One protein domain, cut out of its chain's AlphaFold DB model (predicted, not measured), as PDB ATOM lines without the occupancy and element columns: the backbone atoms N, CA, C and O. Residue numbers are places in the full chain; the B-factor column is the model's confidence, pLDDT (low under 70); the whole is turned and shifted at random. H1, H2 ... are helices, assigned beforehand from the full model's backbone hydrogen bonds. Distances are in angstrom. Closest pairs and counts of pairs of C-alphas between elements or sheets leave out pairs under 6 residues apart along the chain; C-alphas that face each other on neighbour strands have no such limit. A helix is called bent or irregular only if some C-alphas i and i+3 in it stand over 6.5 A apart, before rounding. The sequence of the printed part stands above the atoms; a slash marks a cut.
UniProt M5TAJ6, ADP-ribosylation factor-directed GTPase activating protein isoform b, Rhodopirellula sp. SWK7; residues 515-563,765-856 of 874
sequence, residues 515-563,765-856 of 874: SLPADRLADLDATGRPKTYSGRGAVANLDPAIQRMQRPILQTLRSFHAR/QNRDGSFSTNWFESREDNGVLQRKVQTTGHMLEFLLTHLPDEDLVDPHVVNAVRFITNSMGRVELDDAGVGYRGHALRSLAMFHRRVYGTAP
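This is residues 515 to 563 and 765 to 856 of the 874 residues of the protein "ADP-ribosylation factor-directed GTPase activating protein isoform b" of Rhodopirellula sp. SWK7 (UniProt M5TAJ6). Four helices, H2, H3, H5 and H6, pack in a crossed bundle, with H6 in the middle of the contacts, short H4 at one end of H6, and small H1 far out beyond a long loop. The bundle is up and down, each helix running against the one before it in the chain. The printed part has 141 residues with six named helices, H1 to H6 in order, and no named strand; the class is all helix. It is compact, with a radius of gyration of the C-alphas of 15.5 A, and spans 47 by 36 by 32 A.

H1 is residues 518 to 522, beginning at C-alpha 518 (201.972, 148.968, 177.174). H2, residues 544 to 561, is 26.7 A long and only just irregular: C-alphas 548 and 551 are 6.7 A apart. H3 is residues 785 to 802, 25.7 A; H4 residues 806 to 809; H5 residues 811 to 823, 17.9 A. H6, residues 834 to 851, 25.4 A, ends at C-alpha 851 (210.443, 144.684, 195.007).

H6 is the hub. It touches H3 at a steep tilt of 43 degrees, the same way; their closest C-alphas, Gly 793 and Ala 840, are 3.9 A apart. With residues 841 to 848 alone it touches H2, closest C-alphas Ile 553 and Leu 844, 6.3 A. H3 and H5 touch, closest C-alphas Val 789 and Ile 820, 6.3 A. H1 touches no helix. Every O i to N i+4 pair is within hydrogen-bond range in H1, H3, H5 and H6, and 11 of 14 in H2; H4 is too short for one.

The C-alphas farthest apart, Ser 515 and Asn 782, are 50.1 A apart. Residues 564 to 764 are not printed; C-alphas 563 and 765 are 30.7 A apart across the cut. The link H1 to H2 is long. Residues 515 to 519 are under pLDDT 70.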
ATOM      1  N   SER A 515     207.035 152.465 170.894       53.34
ATOM      2  CA  SER A 515     205.747 151.935 170.428       53.34
ATOM      3  C   SER A 515     205.519 150.466 170.798       53.34
ATOM      4  O   SER A 515     204.495 149.901 170.410       53.34
ATOM      5  N   LEU A 516     206.401 149.865 171.613       61.25
ATOM      6  CA  LEU A 516     206.068 148.652 172.359       61.25
ATOM      7  C   LEU A 516     204.734 148.895 173.074       61.25
ATOM      8  O   LEU A 516     204.640 149.845 173.863       61.25
ATOM      9  N   PRO A 517     203.703 148.078 172.814       64.88
ATOM     10  CA  PRO A 517     202.421 148.286 173.451       64.88
ATOM     11  C   PRO A 517     202.565 148.068 174.968       64.88
ATOM     12  O   PRO A 517     203.459 147.366 175.457       64.88
ATOM     13  N   ALA A 518     201.753 148.799 175.736       67.88
ATOM     14  CA  ALA A 518     201.972 148.968 177.174       67.88
ATOM     15  C   ALA A 518     201.745 147.678 177.989       67.88
ATOM     16  O   ALA A 518     202.213 147.588 179.120       67.88
ATOM     17  N   ASP A 519     201.069 146.695 177.398       67.44
ATOM     18  CA  ASP A 519     200.958 145.304 177.843       67.44
ATOM     19  C   ASP A 519     202.315 144.581 177.781       67.44
ATOM     20  O   ASP A 519     202.823 144.158 178.816       67.44
ATOM     21  N   ARG A 520     202.996 144.565 176.628       73.50
ATOM     22  CA  ARG A 520     204.324 143.946 176.476       73.50
ATOM     23  C   ARG A 520     205.371 144.588 177.391       73.50
ATOM     24  O   ARG A 520     206.289 143.909 177.836       73.50
ATOM     25  N   LEU A 521     205.239 145.878 177.713       77.94
ATOM     26  CA  LEU A 521     206.070 146.550 178.726       77.94
ATOM     27  C   LEU A 521     205.635 146.278 180.180       77.94
ATOM     28  O   LEU A 521     206.447 146.452 181.088       77.94
ATOM     29  N   ALA A 522     204.390 145.861 180.423       80.12
ATOM     30  CA  ALA A 522     203.922 145.417 181.735       80.12
ATOM     31  C   ALA A 522     204.355 143.972 182.041       80.12
ATOM     32  O   ALA A 522     204.669 143.677 183.197       80.12
ATOM     33  N   ASP A 523     204.451 143.118 181.022       85.75
ATOM     34  CA  ASP A 523     204.894 141.722 181.135       85.75
ATOM     35  C   ASP A 523     206.419 141.568 181.289       85.75
ATOM     36  O   ASP A 523     206.892 140.517 181.715       85.75
ATOM     37  N   LEU A 524     207.205 142.612 180.994       91.31
ATOM     38  CA  LEU A 524     208.657 142.622 181.208       91.31
ATOM     39  C   LEU A 524     209.048 143.181 182.582       91.31
ATOM     40  O   LEU A 524     208.475 144.151 183.080       91.31
ATOM     41  N   ASP A 525     210.045 142.562 183.199       93.75
ATOM     42  CA  ASP A 525     210.674 142.964 184.453       93.75
ATOM     43  C   ASP A 525     211.573 144.208 184.271       93.75
ATOM     44  O   ASP A 525     211.814 144.702 183.163       93.75
ATOM     45  N   ALA A 526     212.127 144.725 185.367       91.88
ATOM     46  CA  ALA A 526     213.044 145.861 185.324       91.88
ATOM     47  C   ALA A 526     214.329 145.632 184.493       91.88
ATOM     48  O   ALA A 526     214.974 146.625 184.146       91.88
ATOM     49  N   THR A 527     214.696 144.391 184.148       94.94
ATOM     50  CA  THR A 527     215.865 144.008 183.324       94.94
ATOM     51  C   THR A 527     215.538 143.605 181.877       94.94
ATOM     52  O   THR A 527     216.446 143.236 181.121       94.94
ATOM     53  N   GLY A 528     214.269 143.707 181.468       93.44
ATOM     54  CA  GLY A 528     213.796 143.328 180.134       93.44
ATOM     55  C   GLY A 528     213.585 141.821 179.941       93.44
ATOM     56  O   GLY A 528     213.495 141.368 178.805       93.44
ATOM     57  N   ARG A 529     213.530 141.025 181.012       94.12
ATOM     58  CA  ARG A 529     213.145 139.604 180.981       94.12
ATOM     59  C   ARG A 529     211.630 139.463 181.215       94.12
ATOM     60  O   ARG A 529     211.051 140.339 181.853       94.12
ATOM     61  N   PRO A 530     210.958 138.405 180.726       91.69
ATOM     62  CA  PRO A 530     209.553 138.153 181.057       91.69
ATOM     63  C   PRO A 530     209.364 137.941 182.563       91.69
ATOM     64  O   PRO A 530     210.149 137.219 183.174       91.69
ATOM     65  N   LYS A 531     208.323 138.535 183.151       89.75
ATOM     66  CA  LYS A 531     207.944 138.289 184.546       89.75
ATOM     67  C   LYS A 531     207.299 136.916 184.717       89.75
ATOM     68  O   LYS A 531     206.507 136.473 183.890       89.75
ATOM     69  N   THR A 532     207.505 136.323 185.886       87.38
ATOM     70  CA  THR A 532     206.767 135.142 186.364       87.38
ATOM     71  C   THR A 532     205.324 135.427 186.817       87.38
ATOM     72  O   THR A 532     204.571 134.485 187.061       87.38
ATOM     73  N   TYR A 533     204.900 136.695 186.936       85.94
ATOM     74  CA  TYR A 533     203.527 137.073 187.311       85.94
ATOM     75  C   TYR A 533     203.132 138.488 186.839       85.94
ATOM     76  O   TYR A 533     203.976 139.365 186.677       85.94
ATOM     77  N   SER A 534     201.828 138.736 186.687       80.44
ATOM     78  CA  SER A 534     201.244 139.973 186.128       80.44
ATOM     79  C   SER A 534     201.018 141.119 187.135       80.44
ATOM     80  O   SER A 534     200.258 142.055 186.875       80.44
ATOM     81  N   GLY A 535     201.631 141.056 188.321       83.62
ATOM     82  CA  GLY A 535     201.443 142.058 189.373       83.62
ATOM     83  C   GLY A 535     202.493 143.175 189.381       83.62
ATOM     84  O   GLY A 535     203.371 143.269 188.526       83.62
ATOM     85  N   ARG A 536     202.411 144.042 190.397       84.50
ATOM     86  CA  ARG A 536     203.456 145.034 190.701       84.50
ATOM     87  C   ARG A 536     204.385 144.482 191.780       84.50
ATOM     88  O   ARG A 536     203.890 144.021 192.807       84.50
ATOM     89  N   GLY A 537     205.695 144.604 191.584       90.25
ATOM     90  CA  GLY A 537     206.710 144.161 192.543       90.25
ATOM     91  C   GLY A 537     207.621 143.064 191.996       90.25
ATOM     92  O   GLY A 537     207.670 142.842 190.790       90.25
ATOM     93  N   ALA A 538     208.319 142.391 192.915       92.44
ATOM     94  CA  ALA A 538     209.171 141.234 192.629       92.44
ATOM     95  C   ALA A 538     208.396 139.913 192.509       92.44
ATOM     96  O   ALA A 538     208.702 139.085 191.662       92.44
ATOM     97  N   VAL A 539     207.406 139.699 193.380       93.75
ATOM     98  CA  VAL A 539     206.632 138.453 193.479       93.75
ATOM     99  C   VAL A 539     205.198 138.746 193.923       93.75
ATOM    100  O   VAL A 539     204.941 139.740 194.606       93.75
ATOM    101  N   ALA A 540     204.261 137.855 193.582       90.12
ATOM    102  CA  ALA A 540     202.837 138.005 193.902       90.12
ATOM    103  C   ALA A 540     202.549 138.172 195.405       90.12
ATOM    104  O   ALA A 540     201.660 138.932 195.780       90.12
ATOM    105  N   ASN A 541     203.319 137.491 196.261       91.25
ATOM    106  CA  ASN A 541     203.210 137.569 197.715       91.25
ATOM    107  C   ASN A 541     204.605 137.750 198.329       91.25
ATOM    108  O   ASN A 541     205.400 136.815 198.357       91.25
ATOM    109  N   LEU A 542     204.905 138.952 198.828       94.56
ATOM    110  CA  LEU A 542     206.157 139.235 199.538       94.56
ATOM    111  C   LEU A 542     206.134 138.653 200.955       94.56
ATOM    112  O   LEU A 542     205.152 138.839 201.675       94.56
ATOM    113  N   ASP A 543     207.246 138.063 201.400       95.62
ATOM    114  CA  ASP A 543     207.409 137.622 202.791       95.62
ATOM    115  C   ASP A 543     207.186 138.800 203.776       95.62
ATOM    116  O   ASP A 543     207.728 139.894 203.562       95.62
ATOM    117  N   PRO A 544     206.427 138.624 204.878       97.06
ATOM    118  CA  PRO A 544     206.166 139.687 205.851       97.06
ATOM    119  C   PRO A 544     207.418 140.360 206.446       97.06
ATOM    120  O   PRO A 544     207.347 141.513 206.872       97.06
ATOM    121  N   ALA A 545     208.569 139.687 206.509       95.75
ATOM    122  CA  ALA A 545     209.849 140.273 206.903       95.75
ATOM    123  C   ALA A 545     210.407 141.233 205.845       95.75
ATOM    124  O   ALA A 545     210.931 142.284 206.219       95.75
ATOM    125  N   ILE A 546     210.238 140.922 204.556       97.56
ATOM    126  CA  ILE A 546     210.578 141.826 203.448       97.56
ATOM    127  C   ILE A 546     209.618 143.020 203.459       97.56
ATOM    128  O   ILE A 546     210.070 144.160 203.470       97.56
ATOM    129  N   GLN A 547     208.306 142.795 203.602       96.75
ATOM    130  CA  GLN A 547     207.322 143.884 203.733       96.75
ATOM    131  C   GLN A 547     207.674 144.858 204.876       96.75
ATOM    132  O   GLN A 547     207.632 146.078 204.706       96.75
ATOM    133  N   ARG A 548     208.096 144.339 206.042       97.12
ATOM    134  CA  ARG A 548     208.528 145.162 207.190       97.12
ATOM    135  C   ARG A 548     209.762 146.029 206.905       97.12
ATOM    136  O   ARG A 548     209.928 147.044 207.581       97.12
ATOM    137  N   MET A 549     210.600 145.689 205.923       97.44
ATOM    138  CA  MET A 549     211.776 146.487 205.549       97.44
ATOM    139  C   MET A 549     211.426 147.739 204.725       97.44
ATOM    140  O   MET A 549     212.210 148.688 204.730       97.44
ATOM    141  N   GLN A 550     210.246 147.816 204.094       96.81
ATOM    142  CA  GLN A 550     209.853 148.947 203.238       96.81
ATOM    143  C   GLN A 550     209.928 150.304 203.957       96.81
ATOM    144  O   GLN A 550     210.504 151.260 203.435       96.81
ATOM    145  N   ARG A 551     209.377 150.397 205.178       96.25
ATOM    146  CA  ARG A 551     209.347 151.653 205.950       96.25
ATOM    147  C   ARG A 551     210.748 152.111 206.395       96.25
ATOM    148  O   ARG A 551     211.062 153.270 206.127       96.25
ATOM    149  N   PRO A 552     211.611 151.261 206.994       97.31
ATOM    150  CA  PRO A 552     213.016 151.593 207.242       97.31
ATOM    151  C   PRO A 552     213.785 152.052 205.994       97.31
ATOM    152  O   PRO A 552     214.467 153.073 206.051       97.31
ATOM    153  N   ILE A 553     213.629 151.361 204.856       97.69
ATOM    154  CA  ILE A 553     214.276 151.728 203.584       97.69
ATOM    155  C   ILE A 553     213.854 153.142 203.153       97.69
ATOM    156  O   ILE A 553     214.704 154.008 202.927       97.69
ATOM    157  N   LEU A 554     212.545 153.408 203.108       95.94
ATOM    158  CA  LEU A 554     211.993 154.712 202.734       95.94
ATOM    159  C   LEU A 554     212.400 155.823 203.718       95.94
ATOM    160  O   LEU A 554     212.687 156.944 203.296       95.94
ATOM    161  N   GLN A 555     212.475 155.527 205.019       95.44
ATOM    162  CA  GLN A 555     212.931 156.474 206.039       95.44
ATOM    163  C   GLN A 555     214.411 156.840 205.854       95.44
ATOM    164  O   GLN A 555     214.744 158.027 205.886       95.44
ATOM    165  N   THR A 556     215.283 155.860 205.604       95.56
ATOM    166  CA  THR A 556     216.699 156.098 205.287       95.56
ATOM    167  C   THR A 556     216.831 156.973 204.041       95.56
ATOM    168  O   THR A 556     217.449 158.036 204.115       95.56
ATOM    169  N   LEU A 557     216.168 156.610 202.938       95.38
ATOM    170  CA  LEU A 557     216.180 157.380 201.688       95.38
ATOM    171  C   LEU A 557     215.729 158.838 201.881       95.38
ATOM    172  O   LEU A 557     216.412 159.757 201.421       95.38
ATOM    173  N   ARG A 558     214.621 159.063 202.602       94.06
ATOM    174  CA  ARG A 558     214.100 160.403 202.932       94.06
ATOM    175  C   ARG A 558     215.041 161.197 203.838       94.06
ATOM    176  O   ARG A 558     215.174 162.404 203.657       94.06
ATOM    177  N   SER A 559     215.715 160.544 204.787       92.31
ATOM    178  CA  SER A 559     216.650 161.213 205.706       92.31
ATOM    179  C   SER A 559     217.892 161.780 205.009       92.31
ATOM    180  O   SER A 559     218.439 162.781 205.471       92.31
ATOM    181  N   PHE A 560     218.310 161.183 203.887       91.88
ATOM    182  CA  PHE A 560     219.372 161.715 203.031       91.88
ATOM    183  C   PHE A 560     218.838 162.715 201.992       91.88
ATOM    184  O   PHE A 560     219.467 163.750 201.803       91.88
ATOM    185  N   HIS A 561     217.645 162.510 201.418       91.31
ATOM    186  CA  HIS A 561     217.014 163.477 200.498       91.31
ATOM    187  C   HIS A 561     216.776 164.848 201.152       91.31
ATOM    188  O   HIS A 561     217.041 165.892 200.557       91.31
ATOM    189  N   ALA A 562     216.370 164.849 202.426       89.25
ATOM    190  CA  ALA A 562     216.187 166.060 203.226       89.25
ATOM    191  C   ALA A 562     217.496 166.828 203.524       89.25
ATOM    192  O   ALA A 562     217.444 167.964 203.998       89.25
ATOM    193  N   ARG A 563     218.673 166.247 203.250       87.56
ATOM    194  CA  ARG A 563     219.985 166.905 203.366       87.56
ATOM    195  C   ARG A 563     220.373 167.527 202.020       87.56
ATOM    196  O   ARG A 563     221.378 167.154 201.428       87.56
ATOM    197  N   GLN A 765     229.497 136.883 200.414       98.44
ATOM    198  CA  GLN A 765     228.714 137.496 201.495       98.44
ATOM    199  C   GLN A 765     229.208 137.093 202.895       98.44
ATOM    200  O   GLN A 765     229.530 135.932 203.160       98.44
ATOM    201  N   ASN A 766     229.248 138.053 203.813       98.50
ATOM    202  CA  ASN A 766     229.605 137.912 205.222       98.50
ATOM    203  C   ASN A 766     228.377 137.652 206.109       98.50
ATOM    204  O   ASN A 766     227.227 137.844 205.715       98.50
ATOM    205  N   ARG A 767     228.624 137.200 207.346       97.38
ATOM    206  CA  ARG A 767     227.586 136.692 208.265       97.38
ATOM    207  C   ARG A 767     226.511 137.724 208.645       97.38
ATOM    208  O   ARG A 767     225.415 137.331 209.035       97.38
ATOM    209  N   ASP A 768     226.811 139.017 208.561       97.56
ATOM    210  CA  ASP A 768     225.873 140.110 208.855       97.56
ATOM    211  C   ASP A 768     225.080 140.608 207.628       97.56
ATOM    212  O   ASP A 768     224.261 141.517 207.759       97.56
ATOM    213  N   GLY A 769     225.305 140.010 206.453       98.31
ATOM    214  CA  GLY A 769     224.688 140.387 205.181       98.31
ATOM    215  C   GLY A 769     225.525 141.334 204.318       98.31
ATOM    216  O   GLY A 769     225.195 141.503 203.146       98.31
ATOM    217  N   SER A 770     226.610 141.917 204.837       98.69
ATOM    218  CA  SER A 770     227.557 142.680 204.009       98.69
ATOM    219  C   SER A 770     228.260 141.790 202.977       98.69
ATOM    220  O   SER A 770     228.383 140.584 203.179       98.69
ATOM    221  N   PHE A 771     228.737 142.361 201.874       98.62
ATOM    222  CA  PHE A 771     229.679 141.692 200.968       98.62
ATOM    223  C   PHE A 771     231.132 141.965 201.390       98.62
ATOM    224  O   PHE A 771     231.380 142.751 202.307       98.62
ATOM    225  N   SER A 772     232.084 141.273 200.755       98.38
ATOM    226  CA  SER A 772     233.505 141.329 201.118       98.38
ATOM    227  C   SER A 772     234.047 142.757 201.204       98.38
ATOM    228  O   SER A 772     233.760 143.592 200.347       98.38
ATOM    229  N   THR A 773     234.877 143.047 202.207       97.94
ATOM    230  CA  THR A 773     235.628 144.312 202.274       97.94
ATOM    231  C   THR A 773     236.820 144.355 201.312       97.94
ATOM    232  O   THR A 773     237.313 145.444 201.012       97.94
ATOM    233  N   ASN A 774     237.198 143.212 200.730       97.25
ATOM    234  CA  ASN A 774     238.194 143.069 199.666       97.25
ATOM    235  C   ASN A 774     237.520 142.619 198.345       97.25
ATOM    236  O   ASN A 774     237.794 141.535 197.830       97.25
ATOM    237  N   TRP A 775     236.532 143.425 197.917       97.00
ATOM    238  CA  TRP A 775     235.633 143.290 196.753       97.00
ATOM    239  C   TRP A 775     235.503 141.880 196.146       97.00
ATOM    240  O   TRP A 775     234.668 141.087 196.585       97.00
ATOM    241  N   PHE A 776     236.308 141.604 195.117       97.31
ATOM    242  CA  PHE A 776     236.359 140.371 194.331       97.31
ATOM    243  C   PHE A 776     237.754 139.721 194.383       97.31
ATOM    244  O   PHE A 776     237.974 138.673 193.786       97.31
ATOM    245  N   GLU A 777     238.697 140.324 195.108       96.25
ATOM    246  CA  GLU A 777     240.049 139.830 195.343       96.25
ATOM    247  C   GLU A 777     240.037 138.624 196.298       96.25
ATOM    248  O   GLU A 777     240.691 137.611 196.044       96.25
ATOM    249  N   SER A 778     239.299 138.723 197.411       95.44
ATOM    250  CA  SER A 778     239.152 137.645 198.397       95.44
ATOM    251  C   SER A 778     237.938 137.849 199.302       95.44
ATOM    252  O   SER A 778     237.432 138.959 199.447       95.44
ATOM    253  N   ARG A 779     237.486 136.792 199.990       96.88
ATOM    254  CA  ARG A 779     236.552 136.944 201.116       96.88
ATOM    255  C   ARG A 779     237.234 137.682 202.271       96.88
ATOM    256  O   ARG A 779     238.265 137.220 202.751       96.88
ATOM    257  N   GLU A 780     236.635 138.765 202.752       97.69
ATOM    258  CA  GLU A 780     237.124 139.547 203.890       97.69
ATOM    259  C   GLU A 780     235.963 140.216 204.649       97.69
ATOM    260  O   GLU A 780     234.978 140.646 204.045       97.69
ATOM    261  N   ASP A 781     236.095 140.337 205.970       97.56
ATOM    262  CA  ASP A 781     235.310 141.258 206.797       97.56
ATOM    263  C   ASP A 781     236.263 142.001 207.745       97.56
ATOM    264  O   ASP A 781     236.548 141.537 208.849       97.56
ATOM    265  N   ASN A 782     236.791 143.145 207.305       96.62
ATOM    266  CA  ASN A 782     237.724 143.947 208.103       96.62
ATOM    267  C   ASN A 782     237.046 144.777 209.214       96.62
ATOM    268  O   ASN A 782     237.706 145.560 209.894       96.62
ATOM    269  N   GLY A 783     235.728 144.639 209.406       95.19
ATOM    270  CA  GLY A 783     234.966 145.324 210.452       95.19
ATOM    271  C   GLY A 783     234.733 146.829 210.243       95.19
ATOM    272  O   GLY A 783     233.871 147.399 210.917       95.19
ATOM    273  N   VAL A 784     235.422 147.488 209.303       95.38
ATOM    274  CA  VAL A 784     235.313 148.939 209.080       95.38
ATOM    275  C   VAL A 784     233.978 149.267 208.411       95.38
ATOM    276  O   VAL A 784     233.788 149.063 207.213       95.38
ATOM    277  N   LEU A 785     233.034 149.817 209.181       95.94
ATOM    278  CA  LEU A 785     231.648 150.029 208.738       95.94
ATOM    279  C   LEU A 785     231.533 150.830 207.431       95.94
ATOM    280  O   LEU A 785     230.714 150.484 206.582       95.94
ATOM    281  N   GLN A 786     232.360 151.867 207.250       94.94
ATOM    282  CA  GLN A 786     232.376 152.666 206.019       94.94
ATOM    283  C   GLN A 786     232.769 151.818 204.801       94.94
ATOM    284  O   GLN A 786     232.071 151.834 203.789       94.94
ATOM    285  N   ARG A 787     233.824 150.999 204.927       95.88
ATOM    286  CA  ARG A 787     234.287 150.084 203.876       95.88
ATOM    287  C   ARG A 787     233.257 148.998 203.570       95.88
ATOM    288  O   ARG A 787     232.995 148.730 202.402       95.88
ATOM    289  N   LYS A 788     232.611 148.436 204.594       97.69
ATOM    290  CA  LYS A 788     231.523 147.458 204.425       97.69
ATOM    291  C   LYS A 788     230.321 148.055 203.697       97.69
ATOM    292  O   LYS A 788     229.753 147.401 202.830       97.69
ATOM    293  N   VAL A 789     229.934 149.296 204.007       97.75
ATOM    294  CA  VAL A 789     228.874 150.015 203.274       97.75
ATOM    295  C   VAL A 789     229.313 150.354 201.848       97.75
ATOM    296  O   VAL A 789     228.493 150.240 200.940       97.75
ATOM    297  N   GLN A 790     230.588 150.693 201.628       96.81
ATOM    298  CA  GLN A 790     231.147 150.911 200.293       96.81
ATOM    299  C   GLN A 790     231.027 149.662 199.421       96.81
ATOM    300  O   GLN A 790     230.326 149.711 198.411       96.81
ATOM    301  N   THR A 791     231.670 148.553 199.790       98.00
ATOM    302  CA  THR A 791     231.696 147.354 198.939       98.00
ATOM    303  C   THR A 791     230.303 146.745 198.796       98.00
ATOM    304  O   THR A 791     229.855 146.493 197.678       98.00
ATOM    305  N   THR A 792     229.551 146.633 199.898       98.56
ATOM    306  CA  THR A 792     228.179 146.104 199.858       98.56
ATOM    307  C   THR A 792     227.260 146.966 198.998       98.56
ATOM    308  O   THR A 792     226.478 146.413 198.238       98.56
ATOM    309  N   GLY A 793     227.352 148.300 199.075       98.06
ATOM    310  CA  GLY A 793     226.484 149.206 198.316       98.06
ATOM    311  C   GLY A 793     226.673 149.105 196.801       98.06
ATOM    312  O   GLY A 793     225.699 149.180 196.066       98.06
ATOM    313  N   HIS A 794     227.906 148.881 196.345       98.31
ATOM    314  CA  HIS A 794     228.233 148.690 194.929       98.31
ATOM    315  C   HIS A 794     227.893 147.280 194.425       98.31
ATOM    316  O   HIS A 794     227.280 147.127 193.372       98.31
ATOM    317  N   MET A 795     228.273 146.238 195.174       98.62
ATOM    318  CA  MET A 795     228.018 144.843 194.789       98.62
ATOM    319  C   MET A 795     226.512 144.536 194.799       98.62
ATOM    320  O   MET A 795     226.021 143.815 193.935       98.62
ATOM    321  N   LEU A 796     225.756 145.156 195.714       98.75
ATOM    322  CA  LEU A 796     224.294 145.132 195.706       98.75
ATOM    323  C   LEU A 796     223.697 145.914 194.524       98.75
ATOM    324  O   LEU A 796     222.698 145.463 193.973       98.75
ATOM    325  N   GLU A 797     224.294 147.031 194.089       98.62
ATOM    326  CA  GLU A 797     223.799 147.769 192.916       98.62
ATOM    327  C   GLU A 797     224.004 146.968 191.623       98.62
ATOM    328  O   GLU A 797     223.090 146.894 190.803       98.62
ATOM    329  N   PHE A 798     225.141 146.275 191.481       98.44
ATOM    330  CA  PHE A 798     225.362 145.298 190.410       98.44
ATOM    331  C   PHE A 798     224.254 144.232 190.387       98.44
ATOM    332  O   PHE A 798     223.580 144.074 189.365       98.44
ATOM    333  N   LEU A 799     224.004 143.555 191.515       98.75
ATOM    334  CA  LEU A 799     222.935 142.555 191.618       98.75
ATOM    335  C   LEU A 799     221.565 143.153 191.255       98.75
ATOM    336  O   LEU A 799     220.835 142.581 190.451       98.75
ATOM    337  N   LEU A 800     221.244 144.345 191.762       98.50
ATOM    338  CA  LEU A 800     220.003 145.069 191.460       98.50
ATOM    339  C   LEU A 800     219.918 145.610 190.023       98.50
ATOM    340  O   LEU A 800     218.843 146.071 189.630       98.50
ATOM    341  N   THR A 801     220.995 145.538 189.241       97.94
ATOM    342  CA  THR A 801     221.023 145.891 187.813       97.94
ATOM    343  C   THR A 801     220.894 144.651 186.919       97.94
ATOM    344  O   THR A 801     220.246 144.732 185.877       97.94
ATOM    345  N   HIS A 802     221.458 143.500 187.317       97.81
ATOM    346  CA  HIS A 802     221.460 142.268 186.505       97.81
ATOM    347  C   HIS A 802     220.368 141.246 186.848       97.81
ATOM    348  O   HIS A 802     219.841 140.622 185.928       97.81
ATOM    349  N   LEU A 803     220.030 141.037 188.124       98.19
ATOM    350  CA  LEU A 803     219.057 140.012 188.536       98.19
ATOM    351  C   LEU A 803     217.644 140.320 188.011       98.19
ATOM    352  O   LEU A 803     217.286 141.502 187.985       98.19
ATOM    353  N   PRO A 804     216.823 139.312 187.653       96.56
ATOM    354  CA  PRO A 804     215.393 139.500 187.394       96.56
ATOM    355  C   PRO A 804     214.645 139.997 188.649       96.56
ATOM    356  O   PRO A 804     215.192 139.971 189.754       96.56
ATOM    357  N   ASP A 805     213.424 140.517 188.489       95.81
ATOM    358  CA  ASP A 805     212.653 141.106 189.599       95.81
ATOM    359  C   ASP A 805     212.360 140.083 190.714       95.81
ATOM    360  O   ASP A 805     212.490 140.423 191.891       95.81
ATOM    361  N   GLU A 806     212.053 138.832 190.370       95.38
ATOM    362  CA  GLU A 806     211.793 137.736 191.314       95.38
ATOM    363  C   GLU A 806     213.009 137.343 192.170       95.38
ATOM    364  O   GLU A 806     212.860 137.154 193.377       95.38
ATOM    365  N   ASP A 807     214.222 137.308 191.608       96.94
ATOM    366  CA  ASP A 807     215.445 136.938 192.348       96.94
ATOM    367  C   ASP A 807     215.799 137.953 193.450       96.94
ATOM    368  O   ASP A 807     216.613 137.676 194.331       96.94
ATOM    369  N   LEU A 808     215.175 139.134 193.465       97.62
ATOM    370  CA  LEU A 808     215.423 140.141 194.496       97.62
ATOM    371  C   LEU A 808     214.878 139.773 195.882       97.62
ATOM    372  O   LEU A 808     215.249 140.430 196.859       97.62
ATOM    373  N   VAL A 809     214.017 138.754 195.997       97.06
ATOM    374  CA  VAL A 809     213.618 138.209 197.308       97.06
ATOM    375  C   VAL A 809     214.563 137.121 197.829       97.06
ATOM    376  O   VAL A 809     214.350 136.631 198.941       97.06
ATOM    377  N   ASP A 810     215.627 136.782 197.091       97.88
ATOM    378  CA  ASP A 810     216.660 135.848 197.543       97.88
ATOM    379  C   ASP A 810     217.300 136.305 198.876       97.88
ATOM    380  O   ASP A 810     217.589 137.499 199.062       97.88
ATOM    381  N   PRO A 811     217.561 135.383 199.828       98.06
ATOM    382  CA  PRO A 811     218.158 135.720 201.113       98.06
ATOM    383  C   PRO A 811     219.457 136.527 201.026       98.06
ATOM    384  O   PRO A 811     219.656 137.397 201.874       98.06
ATOM    385  N   HIS A 812     220.327 136.312 200.037       98.50
ATOM    386  CA  HIS A 812     221.558 137.085 199.872       98.50
ATOM    387  C   HIS A 812     221.261 138.557 199.571       98.50
ATOM    388  O   HIS A 812     221.781 139.437 200.268       98.50
ATOM    389  N   VAL A 813     220.377 138.837 198.609       98.69
ATOM    390  CA  VAL A 813     219.955 140.205 198.257       98.69
ATOM    391  C   VAL A 813     219.283 140.876 199.458       98.69
ATOM    392  O   VAL A 813     219.684 141.964 199.882       98.69
ATOM    393  N   VAL A 814     218.311 140.202 200.077       98.69
ATOM    394  CA  VAL A 814     217.552 140.736 201.219       98.69
ATOM    395  C   VAL A 814     218.456 140.979 202.439       98.69
ATOM    396  O   VAL A 814     218.285 141.979 203.144       98.69
ATOM    397  N   ASN A 815     219.451 140.123 202.692       98.75
ATOM    398  CA  ASN A 815     220.425 140.316 203.771       98.75
ATOM    399  C   ASN A 815     221.322 141.541 203.522       98.75
ATOM    400  O   ASN A 815     221.523 142.328 204.448       98.75
ATOM    401  N   ALA A 816     221.792 141.758 202.289       98.81
ATOM    402  CA  ALA A 816     222.592 142.933 201.930       98.81
ATOM    403  C   ALA A 816     221.790 144.240 202.049       98.81
ATOM    404  O   ALA A 816     222.260 145.216 202.641       98.81
ATOM    405  N   VAL A 817     220.534 144.250 201.593       98.75
ATOM    406  CA  VAL A 817     219.615 145.391 201.759       98.75
ATOM    407  C   VAL A 817     219.377 145.691 203.240       98.75
ATOM    408  O   VAL A 817     219.371 146.857 203.645       98.75
ATOM    409  N   ARG A 818     219.225 144.658 204.081       98.62
ATOM    410  CA  ARG A 818     219.073 144.811 205.536       98.62
ATOM    411  C   ARG A 818     220.341 145.375 206.184       98.62
ATOM    412  O   ARG A 818     220.231 146.281 207.009       98.62
ATOM    413  N   PHE A 819     221.522 144.898 205.783       98.62
ATOM    414  CA  PHE A 819     222.809 145.434 206.232       98.62
ATOM    415  C   PHE A 819     222.939 146.927 205.904       98.62
ATOM    416  O   PHE A 819     223.189 147.729 206.808       98.62
ATOM    417  N   ILE A 820     222.706 147.324 204.646       98.50
ATOM    418  CA  ILE A 820     222.777 148.728 204.213       98.50
ATOM    419  C   ILE A 820     221.758 149.582 204.977       98.50
ATOM    420  O   ILE A 820     222.129 150.597 205.567       98.50
ATOM    421  N   THR A 821     220.495 149.150 205.054       98.00
ATOM    422  CA  THR A 821     219.420 149.892 205.743       98.00
ATOM    423  C   THR A 821     219.764 150.186 207.206       98.00
ATOM    424  O   THR A 821     219.552 151.305 207.670       98.00
ATOM    425  N   ASN A 822     220.350 149.215 207.914       97.00
ATOM    426  CA  ASN A 822     220.765 149.354 209.314       97.00
ATOM    427  C   ASN A 822     222.075 150.151 209.497       97.00
ATOM    428  O   ASN A 822     222.336 150.669 210.585       97.00
ATOM    429  N   SER A 823     222.907 150.247 208.457       96.88
ATOM    430  CA  SER A 823     224.240 150.865 208.519       96.88
ATOM    431  C   SER A 823     224.262 152.324 208.064       96.88
ATOM    432  O   SER A 823     225.030 153.118 208.601       96.88
ATOM    433  N   MET A 824     223.385 152.725 207.137       94.31
ATOM    434  CA  MET A 824     223.349 154.090 206.587       94.31
ATOM    435  C   MET A 824     223.029 155.185 207.619       94.31
ATOM    436  O   MET A 824     223.369 156.345 207.404       94.31
ATOM    437  N   GLY A 825     222.412 154.838 208.754       88.00
ATOM    438  CA  GLY A 825     222.217 155.755 209.886       88.00
ATOM    439  C   GLY A 825     223.434 155.905 210.814       88.00
ATOM    440  O   GLY A 825     223.371 156.693 211.754       88.00
ATOM    441  N   ARG A 826     224.505 155.131 210.585       91.56
ATOM    442  CA  ARG A 826     225.697 155.015 211.448       91.56
ATOM    443  C   ARG A 826     227.016 155.360 210.747       91.56
ATOM    444  O   ARG A 826     228.023 155.496 211.432       91.56
ATOM    445  N   VAL A 827     227.029 155.464 209.417       89.31
ATOM    446  CA  VAL A 827     228.186 155.981 208.669       89.31
ATOM    447  C   VAL A 827     228.305 157.492 208.836       89.31
ATOM    448  O   VAL A 827     227.309 158.194 209.025       89.31
ATOM    449  N   GLU A 828     229.532 157.990 208.742       83.19
ATOM    450  CA  GLU A 828     229.814 159.420 208.817       83.19
ATOM    451  C   GLU A 828     229.273 160.162 207.586       83.19
ATOM    452  O   GLU A 828     228.944 159.570 206.552       83.19
ATOM    453  N   LEU A 829     229.122 161.481 207.730       82.50
ATOM    454  CA  LEU A 829     228.495 162.380 206.756       82.50
ATOM    455  C   LEU A 829     229.506 163.421 206.256       82.50
ATOM    456  O   LEU A 829     229.239 164.620 206.232       82.50
ATOM    457  N   ASP A 830     230.687 162.923 205.914       81.00
ATOM    458  CA  ASP A 830     231.825 163.646 205.361       81.00
ATOM    459  C   ASP A 830     231.674 163.908 203.845       81.00
ATOM    460  O   ASP A 830     230.727 163.449 203.203       81.00
ATOM    461  N   ASP A 831     232.632 164.613 203.245       74.81
ATOM    462  CA  ASP A 831     232.608 164.920 201.809       74.81
ATOM    463  C   ASP A 831     233.259 163.850 200.912       74.81
ATOM    464  O   ASP A 831     232.925 163.802 199.726       74.81
ATOM    465  N   ALA A 832     234.139 162.984 201.431       72.56
ATOM    466  CA  ALA A 832     234.769 161.913 200.654       72.56
ATOM    467  C   ALA A 832     233.815 160.720 200.473       72.56
ATOM    468  O   ALA A 832     233.678 160.190 199.368       72.56
ATOM    469  N   GLY A 833     233.050 160.360 201.507       80.50
ATOM    470  CA  GLY A 833     232.089 159.257 201.459       80.50
ATOM    471  C   GLY A 833     230.854 159.469 200.574       80.50
ATOM    472  O   GLY A 833     229.996 158.587 200.504       80.50
ATOM    473  N   VAL A 834     230.721 160.609 199.881       85.31
ATOM    474  CA  VAL A 834     229.533 160.916 199.057       85.31
ATOM    475  C   VAL A 834     229.318 159.901 197.928       85.31
ATOM    476  O   VAL A 834     228.176 159.520 197.682       85.31
ATOM    477  N   GLY A 835     230.391 159.398 197.308       86.50
ATOM    478  CA  GLY A 835     230.289 158.410 196.229       86.50
ATOM    479  C   GLY A 835     229.764 157.060 196.717       86.50
ATOM    480  O   GLY A 835     228.748 156.562 196.230       86.50
ATOM    481  N   TYR A 836     230.393 156.498 197.757       90.19
ATOM    482  CA  TYR A 836     230.006 155.184 198.275       90.19
ATOM    483  C   TYR A 836     228.615 155.190 198.929       90.19
ATOM    484  O   TYR A 836     227.860 154.224 198.790       90.19
ATOM    485  N   ARG A 837     228.229 156.294 199.589       93.31
ATOM    486  CA  ARG A 837     226.859 156.482 200.088       93.31
ATOM    487  C   ARG A 837     225.852 156.644 198.948       93.31
ATOM    488  O   ARG A 837     224.716 156.215 199.114       93.31
ATOM    489  N   GLY A 838     226.260 157.202 197.805       94.44
ATOM    490  CA  GLY A 838     225.466 157.247 196.575       94.44
ATOM    491  C   GLY A 838     225.034 155.850 196.129       94.44
ATOM    492  O   GLY A 838     223.840 155.568 196.106       94.44
ATOM    493  N   HIS A 839     225.987 154.946 195.891       97.25
ATOM    494  CA  HIS A 839     225.701 153.557 195.495       97.25
ATOM    495  C   HIS A 839     224.850 152.792 196.527       97.25
ATOM    496  O   HIS A 839     223.874 152.121 196.184       97.25
ATOM    497  N   ALA A 840     225.133 152.964 197.823       97.69
ATOM    498  CA  ALA A 840     224.329 152.368 198.890       97.69
ATOM    499  C   ALA A 840     222.871 152.885 198.914       97.69
ATOM    500  O   ALA A 840     221.936 152.097 199.064       97.69
ATOM    501  N   LEU A 841     222.646 154.192 198.738       97.00
ATOM    502  CA  LEU A 841     221.299 154.775 198.660       97.00
ATOM    503  C   LEU A 841     220.583 154.405 197.355       97.00
ATOM    504  O   LEU A 841     219.381 154.142 197.374       97.00
ATOM    505  N   ARG A 842     221.302 154.346 196.232       97.12
ATOM    506  CA  ARG A 842     220.759 153.945 194.932       97.12
ATOM    507  C   ARG A 842     220.297 152.491 194.954       97.12
ATOM    508  O   ARG A 842     219.162 152.231 194.562       97.12
ATOM    509  N   SER A 843     221.078 151.588 195.550       98.31
ATOM    510  CA  SER A 843     220.647 150.219 195.864       98.31
ATOM    511  C   SER A 843     219.333 150.180 196.654       98.31
ATOM    512  O   SER A 843     218.399 149.473 196.280       98.31
ATOM    513  N   LEU A 844     219.200 150.982 197.718       98.38
ATOM    514  CA  LEU A 844     217.951 151.054 198.490       98.38
ATOM    515  C   LEU A 844     216.759 151.564 197.658       98.38
ATOM    516  O   LEU A 844     215.647 151.051 197.805       98.38
ATOM    517  N   ALA A 845     216.970 152.548 196.779       97.50
ATOM    518  CA  ALA A 845     215.930 153.082 195.898       97.50
ATOM    519  C   ALA A 845     215.518 152.080 194.803       97.50
ATOM    520  O   ALA A 845     214.325 151.912 194.541       97.50
ATOM    521  N   MET A 846     216.487 151.375 194.210       97.50
ATOM    522  CA  MET A 846     216.263 150.326 193.212       97.50
ATOM    523  C   MET A 846     215.516 149.138 193.819       97.50
ATOM    524  O   MET A 846     214.467 148.771 193.292       97.50
ATOM    525  N   PHE A 847     215.964 148.606 194.961       98.31
ATOM    526  CA  PHE A 847     215.251 147.535 195.666       98.31
ATOM    527  C   PHE A 847     213.817 147.950 196.010       98.31
ATOM    528  O   PHE A 847     212.886 147.197 195.745       98.31
ATOM    529  N   HIS A 848     213.604 149.165 196.533       97.44
ATOM    530  CA  HIS A 848     212.251 149.630 196.848       97.44
ATOM    531  C   HIS A 848     211.356 149.705 195.601       97.44
ATOM    532  O   HIS A 848     210.211 149.252 195.643       97.44
ATOM    533  N   ARG A 849     211.868 150.255 194.489       95.38
ATOM    534  CA  ARG A 849     211.118 150.372 193.229       95.38
ATOM    535  C   ARG A 849     210.768 149.009 192.638       95.38
ATOM    536  O   ARG A 849     209.624 148.822 192.234       95.38
ATOM    537  N   ARG A 850     211.745 148.099 192.578       96.19
ATOM    538  CA  ARG A 850     211.605 146.767 191.976       96.19
ATOM    539  C   ARG A 850     210.734 145.860 192.850       96.19
ATOM    540  O   ARG A 850     209.672 145.437 192.417       96.19
ATOM    541  N   VAL A 851     211.090 145.671 194.122       97.06
ATOM    542  CA  VAL A 851     210.443 144.684 195.007       97.06
ATOM    543  C   VAL A 851     209.032 145.085 195.429       97.06
ATOM    544  O   VAL A 851     208.134 144.249 195.377       97.06
ATOM    545  N   TYR A 852     208.797 146.351 195.795       95.62
ATOM    546  CA  TYR A 852     207.467 146.827 196.215       95.62
ATOM    547  C   TYR A 852     206.650 147.457 195.074       95.62
ATOM    548  O   TYR A 852     205.620 148.082 195.334       95.62
ATOM    549  N   GLY A 853     207.127 147.377 193.825       91.69
ATOM    550  CA  GLY A 853     206.423 147.866 192.632       91.69
ATOM    551  C   GLY A 853     206.074 149.360 192.656       91.69
ATOM    552  O   GLY A 853     205.150 149.797 191.968       91.69
ATOM    553  N   THR A 854     206.760 150.137 193.499       90.12
ATOM    554  CA  THR A 854     206.440 151.530 193.826       90.12
ATOM    555  C   THR A 854     207.724 152.329 194.001       90.12
ATOM    556  O   THR A 854     208.604 151.959 194.780       90.12
ATOM    557  N   ALA A 855     207.856 153.443 193.278       87.31
ATOM    558  CA  ALA A 855     208.974 154.358 193.481       87.31
ATOM    559  C   ALA A 855     208.946 154.928 194.918       87.31
ATOM    560  O   ALA A 855     207.856 155.160 195.451       87.31
ATOM    561  N   PRO A 856     210.103 155.168 195.563       88.62
ATOM    562  CA  PRO A 856     210.133 155.847 196.853       88.62
ATOM    563  C   PRO A 856     209.593 157.277 196.708       88.62
ATOM    564  O   PRO A 856     210.146 158.075 195.959       88.62
TER     565      PRO A 856